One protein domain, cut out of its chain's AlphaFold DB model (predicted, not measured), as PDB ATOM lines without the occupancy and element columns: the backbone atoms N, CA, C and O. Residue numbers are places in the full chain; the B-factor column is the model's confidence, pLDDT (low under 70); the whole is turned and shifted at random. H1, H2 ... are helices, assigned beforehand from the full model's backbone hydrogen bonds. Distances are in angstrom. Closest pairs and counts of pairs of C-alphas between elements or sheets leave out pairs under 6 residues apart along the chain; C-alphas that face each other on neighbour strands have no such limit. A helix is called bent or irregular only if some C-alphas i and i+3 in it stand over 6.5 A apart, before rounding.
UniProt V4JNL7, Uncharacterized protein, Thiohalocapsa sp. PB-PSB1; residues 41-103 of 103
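This is residues 41 to 103 of the 103 residues of an uncharacterized protein of Thiohalocapsa sp. PB-PSB1 (UniProt V4JNL7). This is a long helical hairpin: H1 runs out, kinks near residue 62, and H2 folds back beside its first part. The turn, residues 68 to 73, and the far end of H2 with the last two residues, 97 to 103, stick out. The printed part has 63 residues with two named helices, H1 then H2, no named strand, and is all helix. It is only just loose, close to extended, with a radius of gyration of the C-alphas of 15.8 A, and spans 55 by 18 by 10 A.

H1, residues 41 to 69, begins at C-alpha 41 (56.177, -10.246, -8.782) and measures 37.0 A. It is irregular: C-alphas 61 and 64 are 7.3 A apart. H2, residues 73 to 101, measures 42.0 A and ends at C-alpha 101 (70.583, -5.932, -17.801).

H1 and H2 form a helical hairpin over a tight link of 3 residues. They touch, H1 with residues 41 to 52 alone and H2 with residues 82 to 93 alone; the closest C-alphas, of Leu 41 and Gly 92, are 7.0 A apart. Their lines stand at a shallow tilt of 17 degrees, opposite ways. In H2 every O i to N i+4 pair is within hydrogen-bond range; in H1, 20 of 25 are.

The C-alphas farthest apart, of Glu 69 and Asp 103, are 54.7 A apart. The printed part has no cut. Its mean pLDDT is 73.3, with residues 55 to 73, 75 and 102 to 103 under 70.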
ATOM      1  N   LEU A  41      56.888 -11.150  -7.870       85.56
ATOM      2  CA  LEU A  41      56.177 -10.246  -8.782       85.56
ATOM      3  C   LEU A  41      55.180 -10.977  -9.691       85.56
ATOM      4  O   LEU A  41      54.104 -10.443  -9.959       85.56
ATOM      5  N   GLU A  42      55.487 -12.200 -10.131       87.00
ATOM      6  CA  GLU A  42      54.537 -13.045 -10.868       87.00
ATOM      7  C   GLU A  42      53.316 -13.391 -10.005       87.00
ATOM      8  O   GLU A  42      52.188 -13.349 -10.499       87.00
ATOM      9  N   GLY A  43      53.513 -13.667  -8.712       88.50
ATOM     10  CA  GLY A  43      52.414 -13.904  -7.772       88.50
ATOM     11  C   GLY A  43      51.517 -12.678  -7.560       88.50
ATOM     12  O   GLY A  43      50.289 -12.802  -7.528       88.50
ATOM     13  N   GLU A  44      52.108 -11.483  -7.457       86.81
ATOM     14  CA  GLU A  44      51.347 -10.226  -7.380       86.81
ATOM     15  C   GLU A  44      50.602  -9.935  -8.691       86.81
ATOM     16  O   GLU A  44      49.445  -9.516  -8.663       86.81
ATOM     17  N   TRP A  45      51.218 -10.229  -9.841       86.56
ATOM     18  CA  TRP A  45      50.583 -10.124 -11.156       86.56
ATOM     19  C   TRP A  45      49.384 -11.066 -11.317       86.56
ATOM     20  O   TRP A  45      48.328 -10.634 -11.786       86.56
ATOM     21  N   ASP A  46      49.515 -12.338 -10.933       87.38
ATOM     22  CA  ASP A  46      48.413 -13.309 -10.987       87.38
ATOM     23  C   ASP A  46      47.257 -12.871 -10.081       87.38
ATOM     24  O   ASP A  46      46.116 -12.760 -10.528       87.38
ATOM     25  N   THR A  47      47.569 -12.481  -8.842       87.31
ATOM     26  CA  THR A  47      46.568 -11.977  -7.891       87.31
ATOM     27  C   THR A  47      45.843 -10.755  -8.449       87.31
ATOM     28  O   THR A  47      44.612 -10.699  -8.428       87.31
ATOM     29  N   TRP A  48      46.592  -9.792  -8.990       83.06
ATOM     30  CA  TRP A  48      46.028  -8.581  -9.570       83.06
ATOM     31  C   TRP A  48      45.159  -8.881 -10.797       83.06
ATOM     32  O   TRP A  48      44.035  -8.388 -10.877       83.06
ATOM     33  N   THR A  49      45.620  -9.716 -11.733       81.56
ATOM     34  CA  THR A  49      44.837 -10.082 -12.927       81.56
ATOM     35  C   THR A  49      43.572 -10.859 -12.575       81.56
ATOM     36  O   THR A  49      42.518 -10.610 -13.164       81.56
ATOM     37  N   HIS A  50      43.634 -11.731 -11.569       84.56
ATOM     38  CA  HIS A  50      42.471 -12.452 -11.062       84.56
ATOM     39  C   HIS A  50      41.469 -11.491 -10.402       84.56
ATOM     40  O   HIS A  50      40.277 -11.527 -10.712       84.56
ATOM     41  N   GLN A  51      41.940 -10.575  -9.550       79.94
ATOM     42  CA  GLN A  51      41.093  -9.551  -8.932       79.94
ATOM     43  C   GLN A  51      40.498  -8.590  -9.961       79.94
ATOM     44  O   GLN A  51      39.335  -8.213  -9.842       79.94
ATOM     45  N   LEU A  52      41.264  -8.203 -10.979       74.44
ATOM     46  CA  LEU A  52      40.786  -7.382 -12.084       74.44
ATOM     47  C   LEU A  52      39.685  -8.117 -12.859       74.44
ATOM     48  O   LEU A  52      38.629  -7.540 -13.096       74.44
ATOM     49  N   GLY A  53      39.905  -9.392 -13.190       71.62
ATOM     50  CA  GLY A  53      38.926 -10.242 -13.866       71.62
ATOM     51  C   GLY A  53      37.624 -10.359 -13.079       71.62
ATOM     52  O   GLY A  53      36.561 -10.089 -13.629       71.62
ATOM     53  N   GLN A  54      37.699 -10.639 -11.774       76.94
ATOM     54  CA  GLN A  54      36.505 -10.700 -10.923       76.94
ATOM     55  C   GLN A  54      35.818  -9.347 -10.773       76.94
ATOM     56  O   GLN A  54      34.593  -9.278 -10.786       76.94
ATOM     57  N   GLN A  55      36.575  -8.255 -10.645       66.75
ATOM     58  CA  GLN A  55      35.986  -6.922 -10.554       66.75
ATOM     59  C   GLN A  55      35.356  -6.473 -11.869       66.75
ATOM     60  O   GLN A  55      34.387  -5.728 -11.823       66.75
ATOM     61  N   LEU A  56      35.873  -6.904 -13.017       64.25
ATOM     62  CA  LEU A  56      35.269  -6.634 -14.319       64.25
ATOM     63  C   LEU A  56      34.046  -7.521 -14.562       64.25
ATOM     64  O   LEU A  56      33.036  -7.006 -15.021       64.25
ATOM     65  N   GLU A  57      34.099  -8.805 -14.211       64.38
ATOM     66  CA  GLU A  57      32.994  -9.761 -14.376       64.38
ATOM     67  C   GLU A  57      31.823  -9.441 -13.436       64.38
ATOM     68  O   GLU A  57      30.711  -9.191 -13.897       64.38
ATOM     69  N   ALA A  58      32.087  -9.300 -12.132       59.56
ATOM     70  CA  ALA A  58      31.073  -8.932 -11.142       59.56
ATOM     71  C   ALA A  58      30.483  -7.539 -11.397       59.56
ATOM     72  O   ALA A  58      29.349  -7.261 -11.011       59.56
ATOM     73  N   LYS A  59      31.247  -6.646 -12.040       55.56
ATOM     74  CA  LYS A  59      30.735  -5.340 -12.446       55.56
ATOM     75  C   LYS A  59      30.133  -5.337 -13.831       55.56
ATOM     76  O   LYS A  59      29.404  -4.401 -14.058       55.56
ATOM     77  N   ALA A  60      30.363  -6.295 -14.726       53.69
ATOM     78  CA  ALA A  60      29.712  -6.328 -16.039       53.69
ATOM     79  C   ALA A  60      28.206  -6.597 -15.905       53.69
ATOM     80  O   ALA A  60      27.412  -5.932 -16.564       53.69
ATOM     81  N   GLU A  61      27.815  -7.486 -14.986       56.09
ATOM     82  CA  GLU A  61      26.403  -7.727 -14.643       56.09
ATOM     83  C   GLU A  61      25.753  -6.531 -13.920       56.09
ATOM     84  O   GLU A  61      24.557  -6.293 -14.059       56.09
ATOM     85  N   ASP A  62      26.543  -5.732 -13.195       55.44
ATOM     86  CA  ASP A  62      26.081  -4.612 -12.360       55.44
ATOM     87  C   ASP A  62      26.347  -3.228 -13.007       55.44
ATOM     88  O   ASP A  62      25.920  -2.196 -12.487       55.44
ATOM     89  N   LEU A  63      27.057  -3.177 -14.147       55.06
ATOM     90  CA  LEU A  63      27.610  -1.951 -14.748       55.06
ATOM     91  C   LEU A  63      26.490  -1.077 -15.268       55.06
ATOM     92  O   LEU A  63      26.479   0.119 -15.001       55.06
ATOM     93  N   GLU A  64      25.557  -1.669 -16.014       52.12
ATOM     94  CA  GLU A  64      24.428  -0.956 -16.617       52.12
ATOM     95  C   GLU A  64      23.504  -0.376 -15.543       52.12
ATOM     96  O   GLU A  64      22.995   0.741 -15.683       52.12
ATOM     97  N   GLN A  65      23.340  -1.110 -14.441       58.31
ATOM     98  CA  GLN A  65      22.513  -0.706 -13.317       58.31
ATOM     99  C   GLN A  65      23.208   0.380 -12.472       58.31
ATOM    100  O   GLN A  65      22.631   1.439 -12.216       58.31
ATOM    101  N   ARG A  66      24.497   0.221 -12.156       53.31
ATOM    102  CA  ARG A  66      25.280   1.229 -11.423       53.31
ATOM    103  C   ARG A  66      25.650   2.468 -12.231       53.31
ATOM    104  O   ARG A  66      25.770   3.538 -11.640       53.31
ATOM    105  N   LEU A  67      25.799   2.377 -13.552       52.94
ATOM    106  CA  LEU A  67      25.946   3.551 -14.428       52.94
ATOM    107  C   LEU A  67      24.720   4.463 -14.339       52.94
ATOM    108  O   LEU A  67      24.864   5.681 -14.440       52.94
ATOM    109  N   ARG A  68      23.531   3.888 -14.107       55.53
ATOM    110  CA  ARG A  68      22.306   4.653 -13.841       55.53
ATOM    111  C   ARG A  68      22.203   5.148 -12.401       55.53
ATOM    112  O   ARG A  68      21.721   6.259 -12.208       55.53
ATOM    113  N   GLU A  69      22.626   4.359 -11.414       59.00
ATOM    114  CA  GLU A  69      22.351   4.642  -9.994       59.00
ATOM    115  C   GLU A  69      23.477   5.388  -9.246       59.00
ATOM    116  O   GLU A  69      23.188   6.196  -8.367       59.00
ATOM    117  N   ALA A  70      24.754   5.175  -9.587       54.59
ATOM    118  CA  ALA A  70      25.905   5.622  -8.783       54.59
ATOM    119  C   ALA A  70      26.650   6.860  -9.332       54.59
ATOM    120  O   ALA A  70      27.680   7.265  -8.795       54.59
ATOM    121  N   GLY A  71      26.175   7.475 -10.421       55.22
ATOM    122  CA  GLY A  71      26.723   8.752 -10.914       55.22
ATOM    123  C   GLY A  71      28.210   8.726 -11.314       55.22
ATOM    124  O   GLY A  71      28.852   9.771 -11.370       55.22
ATOM    125  N   GLY A  72      28.779   7.547 -11.581       62.22
ATOM    126  CA  GLY A  72      30.152   7.379 -12.070       62.22
ATOM    127  C   GLY A  72      31.270   7.561 -11.033       62.22
ATOM    128  O   GLY A  72      32.431   7.332 -11.375       62.22
ATOM    129  N   GLU A  73      30.980   7.924  -9.780       67.06
ATOM    130  CA  GLU A  73      32.029   8.147  -8.772       67.06
ATOM    131  C   GLU A  73      32.689   6.836  -8.310       67.06
ATOM    132  O   GLU A  73      33.917   6.757  -8.230       67.06
ATOM    133  N   ASP A  74      31.907   5.776  -8.090       70.00
ATOM    134  CA  ASP A  74      32.432   4.441  -7.757       70.00
ATOM    135  C   ASP A  74      33.259   3.835  -8.896       70.00
ATOM    136  O   ASP A  74      34.257   3.151  -8.660       70.00
ATOM    137  N   LEU A  75      32.873   4.125 -10.141       67.88
ATOM    138  CA  LEU A  75      33.611   3.695 -11.325       67.88
ATOM    139  C   LEU A  75      34.973   4.401 -11.399       67.88
ATOM    140  O   LEU A  75      35.991   3.756 -11.631       67.88
ATOM    141  N   ARG A  76      35.012   5.709 -11.116       70.56
ATOM    142  CA  ARG A  76      36.260   6.489 -11.081       70.56
ATOM    143  C   ARG A  76      37.198   6.033  -9.970       70.56
ATOM    144  O   ARG A  76      38.393   5.903 -10.214       70.56
ATOM    145  N   LYS A  77      36.685   5.763  -8.765       74.75
ATOM    146  CA  LYS A  77      37.500   5.241  -7.649       74.75
ATOM    147  C   LYS A  77      38.129   3.893  -8.004       74.75
ATOM    148  O   LYS A  77      39.311   3.686  -7.738       74.75
ATOM    149  N   LEU A  78      37.361   3.017  -8.652       70.94
ATOM    150  CA  LEU A  78      37.850   1.733  -9.150       70.94
ATOM    151  C   LEU A  78      38.938   1.906 -10.213       70.94
ATOM    152  O   LEU A  78      39.981   1.256 -10.144       70.94
ATOM    153  N   GLU A  79      38.702   2.784 -11.187       70.81
ATOM    154  CA  GLU A  79      39.649   3.054 -12.268       70.81
ATOM    155  C   GLU A  79      40.974   3.600 -11.718       70.81
ATOM    156  O   GLU A  79      42.046   3.140 -12.106       70.81
ATOM    157  N   VAL A  80      40.913   4.524 -10.754       78.62
ATOM    158  CA  VAL A  80      42.098   5.086 -10.088       78.62
ATOM    159  C   VAL A  80      42.846   4.022  -9.280       78.62
ATOM    160  O   VAL A  80      44.070   3.937  -9.385       78.62
ATOM    161  N   ALA A  81      42.139   3.188  -8.509       78.12
ATOM    162  CA  ALA A  81      42.758   2.099  -7.750       78.12
ATOM    163  C   ALA A  81      43.459   1.091  -8.676       78.12
ATOM    164  O   ALA A  81      44.597   0.697  -8.425       78.12
ATOM    165  N   THR A  82      42.815   0.757  -9.795       77.50
ATOM    166  CA  THR A  82      43.360  -0.141 -10.820       77.50
ATOM    167  C   THR A  82      44.607   0.451 -11.476       77.50
ATOM    168  O   THR A  82      45.635  -0.217 -11.561       77.50
ATOM    169  N   LYS A  83      44.563   1.727 -11.884       78.75
ATOM    170  CA  LYS A  83      45.719   2.436 -12.461       78.75
ATOM    171  C   LYS A  83      46.906   2.502 -11.488       78.75
ATOM    172  O   LYS A  83      48.059   2.422 -11.918       78.75
ATOM    173  N   LEU A  84      46.642   2.630 -10.187       82.00
ATOM    174  CA  LEU A  84      47.685   2.655  -9.160       82.00
ATOM    175  C   LEU A  84      48.384   1.295  -9.011       82.00
ATOM    176  O   LEU A  84      49.613   1.254  -8.975       82.00
ATOM    177  N   GLU A  85      47.622   0.204  -8.951       81.88
ATOM    178  CA  GLU A  85      48.148  -1.173  -8.919       81.88
ATOM    179  C   GLU A  85      49.009  -1.476 -10.150       81.88
ATOM    180  O   GLU A  85      50.169  -1.868 -10.025       81.88
ATOM    181  N   ILE A  86      48.483  -1.167 -11.338       80.62
ATOM    182  CA  ILE A  86      49.188  -1.266 -12.626       80.62
ATOM    183  C   ILE A  86      50.537  -0.539 -12.575       80.62
ATOM    184  O   ILE A  86      51.558  -1.074 -13.002       80.62
ATOM    185  N   SER A  87      50.564   0.678 -12.028       82.88
ATOM    186  CA  SER A  87      51.789   1.482 -11.954       82.88
ATOM    187  C   SER A  87      52.831   0.884 -11.004       82.88
ATOM    188  O   SER A  87      54.031   0.974 -11.273       82.88
ATOM    189  N   LYS A  88      52.394   0.259  -9.902       86.06
ATOM    190  CA  LYS A  88      53.289  -0.444  -8.973       86.06
ATOM    191  C   LYS A  88      53.891  -1.685  -9.623       86.06
ATOM    192  O   LYS A  88      55.110  -1.835  -9.592       86.06
ATOM    193  N   LEU A  89      53.059  -2.505 -10.271       84.06
ATOM    194  CA  LEU A  89      53.506  -3.686 -11.014       84.06
ATOM    195  C   LEU A  89      54.495  -3.303 -12.117       84.06
ATOM    196  O   LEU A  89      55.556  -3.910 -12.232       84.06
ATOM    197  N   LYS A  90      54.206  -2.235 -12.874       84.75
ATOM    198  CA  LYS A  90      55.087  -1.746 -13.947       84.75
ATOM    199  C   LYS A  90      56.462  -1.370 -13.405       84.75
ATOM    200  O   LYS A  90      57.470  -1.743 -13.997       84.75
ATOM    201  N   ARG A  91      56.508  -0.679 -12.261       88.12
ATOM    202  CA  ARG A  91      57.771  -0.331 -11.599       88.12
ATOM    203  C   ARG A  91      58.535  -1.572 -11.135       88.12
ATOM    204  O   ARG A  91      59.728  -1.645 -11.396       88.12
ATOM    205  N   GLY A  92      57.862  -2.528 -10.493       85.00
ATOM    206  CA  GLY A  92      58.497  -3.764 -10.027       85.00
ATOM    207  C   GLY A  92      59.098  -4.570 -11.179       85.00
ATOM    208  O   GLY A  92      60.262  -4.953 -11.132       85.00
ATOM    209  N   PHE A  93      58.354  -4.726 -12.275       85.75
ATOM    210  CA  PHE A  93      58.881  -5.363 -13.478       85.75
ATOM    211  C   PHE A  93      60.062  -4.596 -14.084       85.75
ATOM    212  O   PHE A  93      61.055  -5.214 -14.457       85.75
ATOM    213  N   GLN A  94      60.012  -3.263 -14.145       86.06
ATOM    214  CA  GLN A  94      61.158  -2.483 -14.624       86.06
ATOM    215  C   GLN A  94      62.405  -2.656 -13.750       86.06
ATOM    216  O   GLN A  94      63.505  -2.685 -14.291       86.06
ATOM    217  N   GLU A  95      62.251  -2.780 -12.434       87.06
ATOM    218  CA  GLU A  95      63.369  -2.988 -11.509       87.06
ATOM    219  C   GLU A  95      64.032  -4.355 -11.730       87.06
ATOM    220  O   GLU A  95      65.251  -4.438 -11.879       87.06
ATOM    221  N   VAL A  96      63.226  -5.411 -11.886       84.31
ATOM    222  CA  VAL A  96      63.727  -6.744 -12.261       84.31
ATOM    223  C   VAL A  96      64.405  -6.714 -13.632       84.31
ATOM    224  O   VAL A  96      65.480  -7.287 -13.805       84.31
ATOM    225  N   ALA A  97      63.812  -6.027 -14.610       83.69
ATOM    226  CA  ALA A  97      64.392  -5.891 -15.942       83.69
ATOM    227  C   ALA A  97      65.750  -5.169 -15.919       83.69
ATOM    228  O   ALA A  97      66.667  -5.608 -16.612       83.69
ATOM    229  N   ASP A  98      65.876  -4.094 -15.131       84.94
ATOM    230  CA  ASP A  98      67.114  -3.323 -14.965       84.94
ATOM    231  C   ASP A  98      68.211  -4.174 -14.314       84.94
ATOM    232  O   ASP A  98      69.330  -4.235 -14.834       84.94
ATOM    233  N   ASN A  99      67.862  -4.918 -13.258       82.44
ATOM    234  CA  ASN A  99      68.768  -5.854 -12.590       82.44
ATOM    235  C   ASN A  99      69.257  -6.967 -13.535       82.44
ATOM    236  O   ASN A  99      70.430  -7.320 -13.489       82.44
ATOM    237  N   LEU A 100      68.415  -7.463 -14.450       76.06
ATOM    238  CA  LEU A 100      68.818  -8.454 -15.465       76.06
ATOM    239  C   LEU A 100      69.722  -7.896 -16.569       76.06
ATOM    240  O   LEU A 100      70.354  -8.668 -17.282       76.06
ATOM    241  N   THR A 101      69.740  -6.579 -16.777       73.00
ATOM    242  CA  THR A 101      70.583  -5.932 -17.801       73.00
ATOM    243  C   THR A 101      71.897  -5.373 -17.266       73.00
ATOM    244  O   THR A 101      72.707  -4.900 -18.061       73.00
ATOM    245  N   LYS A 102      72.096  -5.380 -15.943       65.69
ATOM    246  CA  LYS A 102      73.304  -4.856 -15.291       65.69
ATOM    247  C   LYS A 102      74.443  -5.874 -15.140       65.69
ATOM    248  O   LYS A 102      75.517  -5.455 -14.713       65.69
ATOM    249  N   ASP A 103      74.224  -7.137 -15.508       51.50
ATOM    250  CA  ASP A 103      75.244  -8.199 -15.566       51.50
ATOM    251  C   ASP A 103      75.955  -8.269 -16.932       51.50
ATOM    252  O   ASP A 103      75.258  -8.245 -17.977       51.50
TER     253      ASP A 103